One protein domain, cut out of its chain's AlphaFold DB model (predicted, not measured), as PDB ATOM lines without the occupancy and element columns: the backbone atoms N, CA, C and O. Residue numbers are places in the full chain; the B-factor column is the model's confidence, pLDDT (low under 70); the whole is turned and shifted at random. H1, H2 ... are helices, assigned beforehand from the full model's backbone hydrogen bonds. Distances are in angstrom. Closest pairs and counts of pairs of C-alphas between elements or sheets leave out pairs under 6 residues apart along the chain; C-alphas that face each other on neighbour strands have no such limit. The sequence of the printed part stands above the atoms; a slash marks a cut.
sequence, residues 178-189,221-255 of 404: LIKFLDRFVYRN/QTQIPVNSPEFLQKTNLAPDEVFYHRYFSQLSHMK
ATOM      1  N   LEU A 178     210.684  83.782 144.385       83.69
ATOM      2  CA  LEU A 178     212.095  83.676 144.016       83.69
ATOM      3  C   LEU A 178     212.447  84.620 142.858       83.69
ATOM      4  O   LEU A 178     213.514  85.218 142.865       83.69
ATOM      5  N   ILE A 179     211.541  84.794 141.891       83.94
ATOM      6  CA  ILE A 179     211.764  85.673 140.737       83.94
ATOM      7  C   ILE A 179     211.940  87.121 141.202       83.94
ATOM      8  O   ILE A 179     212.947  87.734 140.858       83.94
ATOM      9  N   LYS A 180     211.045  87.647 142.053       81.12
ATOM     10  CA  LYS A 180     211.212  89.002 142.602       81.12
ATOM     11  C   LYS A 180     212.459  89.129 143.475       81.12
ATOM     12  O   LYS A 180     213.113  90.169 143.445       81.12
ATOM     13  N   PHE A 181     212.812  88.086 144.226       81.88
ATOM     14  CA  PHE A 181     214.051  88.056 145.004       81.88
ATOM     15  C   PHE A 181     215.298  88.159 144.108       81.88
ATOM     16  O   PHE A 181     216.211  88.926 144.419       81.88
ATOM     17  N   LEU A 182     215.324  87.432 142.985       82.00
ATOM     18  CA  LEU A 182     216.412  87.465 142.002       82.00
ATOM     19  C   LEU A 182     216.432  88.766 141.192       82.00
ATOM     20  O   LEU A 182     217.508  89.281 140.901       82.00
ATOM     21  N   ASP A 183     215.276  89.361 140.894       77.38
ATOM     22  CA  ASP A 183     215.205  90.675 140.243       77.38
ATOM     23  C   ASP A 183     215.897  91.765 141.082       77.38
ATOM     24  O   ASP A 183     216.465  92.701 140.519       77.38
ATOM     25  N   ARG A 184     215.937  91.620 142.418       74.50
ATOM     26  CA  ARG A 184     216.720  92.505 143.306       74.50
ATOM     27  C   ARG A 184     218.237  92.274 143.237       74.50
ATOM     28  O   ARG A 184     218.970  93.085 143.791       74.50
ATOM     29  N   PHE A 185     218.719  91.204 142.601       70.50
ATOM     30  CA  PHE A 185     220.143  90.992 142.288       70.50
ATOM     31  C   PHE A 185     220.505  91.488 140.888       70.50
ATOM     32  O   PHE A 185     221.633  91.930 140.657       70.50
ATOM     33  N   VAL A 186     219.555  91.439 139.950       65.94
ATOM     34  CA  VAL A 186     219.769  91.847 138.559       65.94
ATOM     35  C   VAL A 186     219.709  93.368 138.445       65.94
ATOM     36  O   VAL A 186     218.746  93.962 137.960       65.94
ATOM     37  N   TYR A 187     220.801  94.021 138.831       64.69
ATOM     38  CA  TYR A 187     221.024  95.415 138.481       64.69
ATOM     39  C   TYR A 187     221.697  95.498 137.123       64.69
ATOM     40  O   TYR A 187     222.907  95.356 136.972       64.69
ATOM     41  N   ARG A 188     220.896  95.820 136.113       51.88
ATOM     42  CA  ARG A 188     221.391  96.645 135.018       51.88
ATOM     43  C   ARG A 188     220.777  98.010 135.249       51.88
ATOM     44  O   ARG A 188     219.618  98.208 134.886       51.88
ATOM     45  N   ASN A 189     221.529  98.925 135.870       49.59
ATOM     46  CA  ASN A 189     221.144 100.333 135.874       49.59
ATOM     47  C   ASN A 189     220.757 100.673 134.424       49.59
ATOM     48  O   ASN A 189     221.557 100.414 133.511       49.59
ATOM     49  N   GLN A 221     210.914 100.640 141.865       47.19
ATOM     50  CA  GLN A 221     211.509 101.990 141.795       47.19
ATOM     51  C   GLN A 221     211.485 102.772 143.121       47.19
ATOM     52  O   GLN A 221     212.153 103.796 143.233       47.19
ATOM     53  N   THR A 222     210.729 102.317 144.121       47.75
ATOM     54  CA  THR A 222     210.673 102.931 145.458       47.75
ATOM     55  C   THR A 222     211.725 102.386 146.421       47.75
ATOM     56  O   THR A 222     211.912 102.957 147.495       47.75
ATOM     57  N   GLN A 223     212.418 101.301 146.065       61.75
ATOM     58  CA  GLN A 223     213.430 100.683 146.912       61.75
ATOM     59  C   GLN A 223     214.824 101.069 146.422       61.75
ATOM     60  O   GLN A 223     215.149 100.968 145.239       61.75
ATOM     61  N   ILE A 224     215.637 101.558 147.358       63.56
ATOM     62  CA  ILE A 224     217.026 101.946 147.105       63.56
ATOM     63  C   ILE A 224     217.773 100.727 146.544       63.56
ATOM     64  O   ILE A 224     217.633  99.641 147.113       63.56
ATOM     65  N   PRO A 225     218.559 100.879 145.460       67.12
ATOM     66  CA  PRO A 225     219.329  99.782 144.900       67.12
ATOM     67  C   PRO A 225     220.177  99.136 145.984       67.12
ATOM     68  O   PRO A 225     220.940  99.800 146.688       67.12
ATOM     69  N   VAL A 226     220.052  97.824 146.095       68.38
ATOM     70  CA  VAL A 226     220.667  97.034 147.163       68.38
ATOM     71  C   VAL A 226     222.205  97.071 147.097       68.38
ATOM     72  O   VAL A 226     222.891  96.879 148.093       68.38
ATOM     73  N   ASN A 227     222.747  97.387 145.924       66.06
ATOM     74  CA  ASN A 227     224.177  97.527 145.677       66.06
ATOM     75  C   ASN A 227     224.730  98.941 145.950       66.06
ATOM     76  O   ASN A 227     225.930  99.182 145.844       66.06
ATOM     77  N   SER A 228     223.862  99.906 146.260       70.69
ATOM     78  CA  SER A 228     224.313 101.260 146.573       70.69
ATOM     79  C   SER A 228     225.058 101.290 147.918       70.69
ATOM     80  O   SER A 228     224.688 100.568 148.852       70.69
ATOM     81  N   PRO A 229     226.068 102.165 148.074       67.31
ATOM     82  CA  PRO A 229     226.725 102.358 149.365       67.31
ATOM     83  C   PRO A 229     225.741 102.862 150.434       67.31
ATOM     84  O   PRO A 229     225.919 102.574 151.616       67.31
ATOM     85  N   GLU A 230     224.665 103.546 150.026       74.56
ATOM     86  CA  GLU A 230     223.571 103.961 150.910       74.56
ATOM     87  C   GLU A 230     222.855 102.765 151.545       74.56
ATOM     88  O   GLU A 230     222.522 102.807 152.727       74.56
ATOM     89  N   PHE A 231     222.638 101.679 150.795       73.44
ATOM     90  CA  PHE A 231     222.021 100.466 151.329       73.44
ATOM     91  C   PHE A 231     222.943  99.739 152.317       73.44
ATOM     92  O   PHE A 231     222.482  99.262 153.352       73.44
ATOM     93  N   LEU A 232     224.254  99.720 152.056       72.44
ATOM     94  CA  LEU A 232     225.249  99.106 152.946       72.44
ATOM     95  C   LEU A 232     225.399  99.831 154.291       72.44
ATOM     96  O   LEU A 232     225.720  99.204 155.302       72.44
ATOM     97  N   GLN A 233     225.152 101.139 154.326       75.62
ATOM     98  CA  GLN A 233     225.234 101.938 155.553       75.62
ATOM     99  C   GLN A 233     223.976 101.844 156.429       75.62
ATOM    100  O   GLN A 233     224.006 102.254 157.593       75.62
ATOM    101  N   LYS A 234     222.866 101.309 155.909       76.06
ATOM    102  CA  LYS A 234     221.630 101.157 156.684       76.06
ATOM    103  C   LYS A 234     221.776 100.072 157.749       76.06
ATOM    104  O   LYS A 234     222.132  98.937 157.461       76.06
ATOM    105  N   THR A 235     221.429 100.427 158.985       67.94
ATOM    106  CA  THR A 235     221.445  99.530 160.154       67.94
ATOM    107  C   THR A 235     220.068  98.956 160.497       67.94
ATOM    108  O   THR A 235     219.985  97.859 161.042       67.94
ATOM    109  N   ASN A 236     218.985  99.663 160.153       70.38
ATOM    110  CA  ASN A 236     217.607  99.198 160.312       70.38
ATOM    111  C   ASN A 236     217.093  98.679 158.969       70.38
ATOM    112  O   ASN A 236     216.643  99.461 158.131       70.38
ATOM    113  N   LEU A 237     217.197  97.369 158.766       71.69
ATOM    114  CA  LEU A 237     216.794  96.697 157.534       71.69
ATOM    115  C   LEU A 237     215.561  95.839 157.778       71.69
ATOM    116  O   LEU A 237     215.415  95.234 158.846       71.69
ATOM    117  N   ALA A 238     214.689  95.771 156.775       72.50
ATOM    118  CA  ALA A 238     213.580  94.833 156.806       72.50
ATOM    119  C   ALA A 238     214.114  93.381 156.805       72.50
ATOM    120  O   ALA A 238     215.212  93.127 156.299       72.50
ATOM    121  N   PRO A 239     213.389  92.399 157.369       70.12
ATOM    122  CA  PRO A 239     213.893  91.026 157.483       70.12
ATOM    123  C   PRO A 239     214.276  90.357 156.159       70.12
ATOM    124  O   PRO A 239     215.143  89.483 156.137       70.12
ATOM    125  N   ASP A 240     213.633  90.760 155.066       69.31
ATOM    126  CA  ASP A 240     213.927  90.338 153.698       69.31
ATOM    127  C   ASP A 240     215.175  91.031 153.118       69.31
ATOM    128  O   ASP A 240     215.830  90.482 152.236       69.31
ATOM    129  N   GLU A 241     215.556  92.196 153.647       76.50
ATOM    130  CA  GLU A 241     216.715  92.989 153.221       76.50
ATOM    131  C   GLU A 241     218.035  92.570 153.897       76.50
ATOM    132  O   GLU A 241     219.118  92.781 153.345       76.50
ATOM    133  N   VAL A 242     217.959  91.915 155.061       79.19
ATOM    134  CA  VAL A 242     219.134  91.473 155.842       79.19
ATOM    135  C   VAL A 242     220.052  90.550 155.039       79.19
ATOM    136  O   VAL A 242     221.277  90.649 155.149       79.19
ATOM    137  N   PHE A 243     219.481  89.654 154.223       79.50
ATOM    138  CA  PHE A 243     220.274  88.744 153.392       79.50
ATOM    139  C   PHE A 243     221.159  89.518 152.423       79.50
ATOM    140  O   PHE A 243     222.360  89.263 152.330       79.50
ATOM    141  N   TYR A 244     220.569  90.497 151.742       79.56
ATOM    142  CA  TYR A 244     221.291  91.287 150.771       79.56
ATOM    143  C   TYR A 244     222.385  92.128 151.420       79.56
ATOM    144  O   TYR A 244     223.506  92.163 150.925       79.56
ATOM    145  N   HIS A 245     222.092  92.767 152.553       79.88
ATOM    146  CA  HIS A 245     223.089  93.563 153.265       79.88
ATOM    147  C   HIS A 245     224.278  92.717 153.704       79.88
ATOM    148  O   HIS A 245     225.421  93.104 153.466       79.88
ATOM    149  N   ARG A 246     224.027  91.523 154.256       82.12
ATOM    150  CA  ARG A 246     225.089  90.580 154.615       82.12
ATOM    151  C   ARG A 246     225.897  90.156 153.390       82.12
ATOM    152  O   ARG A 246     227.123  90.150 153.463       82.12
ATOM    153  N   TYR A 247     225.225  89.824 152.289       82.06
ATOM    154  CA  TYR A 247     225.867  89.411 151.045       82.06
ATOM    155  C   TYR A 247     226.773  90.514 150.478       82.06
ATOM    156  O   TYR A 247     227.972  90.299 150.322       82.06
ATOM    157  N   PHE A 248     226.245  91.721 150.251       78.00
ATOM    158  CA  PHE A 248     227.017  92.827 149.676       78.00
ATOM    159  C   PHE A 248     228.078  93.374 150.642       78.00
ATOM    160  O   PHE A 248     229.159  93.756 150.195       78.00
ATOM    161  N   SER A 249     227.843  93.338 151.961       81.00
ATOM    162  CA  SER A 249     228.880  93.662 152.953       81.00
ATOM    163  C   SER A 249     230.045  92.676 152.856       81.00
ATOM    164  O   SER A 249     231.202  93.082 152.785       81.00
ATOM    165  N   GLN A 250     229.764  91.373 152.780       77.75
ATOM    166  CA  GLN A 250     230.803  90.351 152.627       77.75
ATOM    167  C   GLN A 250     231.506  90.445 151.269       77.75
ATOM    168  O   GLN A 250     232.727  90.306 151.218       77.75
ATOM    169  N   LEU A 251     230.776  90.771 150.201       74.06
ATOM    170  CA  LEU A 251     231.344  91.035 148.880       74.06
ATOM    171  C   LEU A 251     232.309  92.227 148.912       74.06
ATOM    172  O   LEU A 251     233.415  92.142 148.384       74.06
ATOM    173  N   SER A 252     231.932  93.314 149.591       70.88
ATOM    174  CA  SER A 252     232.797  94.487 149.762       70.88
ATOM    175  C   SER A 252     234.076  94.163 150.546       70.88
ATOM    176  O   SER A 252     235.130  94.715 150.247       70.88
ATOM    177  N   HIS A 253     234.013  93.220 151.493       69.69
ATOM    178  CA  HIS A 253     235.181  92.741 152.235       69.69
ATOM    179  C   HIS A 253     236.044  91.741 151.445       69.69
ATOM    180  O   HIS A 253     237.254  91.687 151.660       69.69
ATOM    181  N   MET A 254     235.451  90.953 150.540       66.31
ATOM    182  CA  MET A 254     236.160  90.003 149.666       66.31
ATOM    183  C   MET A 254     236.857  90.697 148.491       66.31
ATOM    184  O   MET A 254     237.904  90.238 148.025       66.31
ATOM    185  N   LYS A 255     236.327  91.844 148.049       64.38
ATOM    186  CA  LYS A 255     236.999  92.749 147.114       64.38
ATOM    187  C   LYS A 255     238.204  93.387 147.804       64.38
ATOM    188  O   LYS A 255     238.153  94.495 148.325       64.38
TER     189      LYS A 255
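This is residues 178 to 189 and 221 to 255 of the 404 residues of the protein "CBF domain-containing protein" of Ciona savignyi (UniProt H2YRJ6). A single longer helix, H3, has the short helix H2 packed on part of it, and the loop of residues 234 to 241 folds back from H2 to the beginning of H3. A second short helix, H1, sits off by itself, apart from both. You will find 47 residues printed, with three named helices in the order H1, H2, H3 and no named strand; the class is all helix. The whole is compact, with a radius of gyration of the C-alphas of 10.5 A, and its outline is rounded, spanning 26 by 23 by 19 A.

Start at H3, residues 242 to 254, the longest helix. H2, residues 229 to 233, touches it; look at Leu 232 and His 245, whose C-alphas are the closest of the two helices at 6.0 A. H3 touches H2 with residues 245 to 249 alone, and their centres are 10.4 A apart. H1, residues 178 to 183, is apart from H3 and from H2. In H1, H2 and H3 every O i to N i+4 pair is within hydrogen-bond range.

Find C-alpha 242 at (219.134, 91.473, 155.842); from there H3 runs 18.2 A to C-alpha 254 at (236.160, 90.003, 149.666). H2 covers 6.4 A from Pro 229 to Gln 233. For H1, go to C-alpha 178 at (212.095, 83.676, 144.016); the helix ends 8.5 A away at C-alpha 183.

The two C-alphas farthest apart are those of Thr 222 and Met 254, at 28.9 A. Residues 190 to 220 are not printed, and C-alphas 189 and 221 stand 11.4 A apart across this cut, which falls in the link from H1 to H2. The link from H2 to H3 has 8 residues and is short. In the B-factor column, the mean pLDDT of the printed part is 71.5; look for values under 70 at 17 residues, among them 186 to 189, 221 to 227 and 253 to 255.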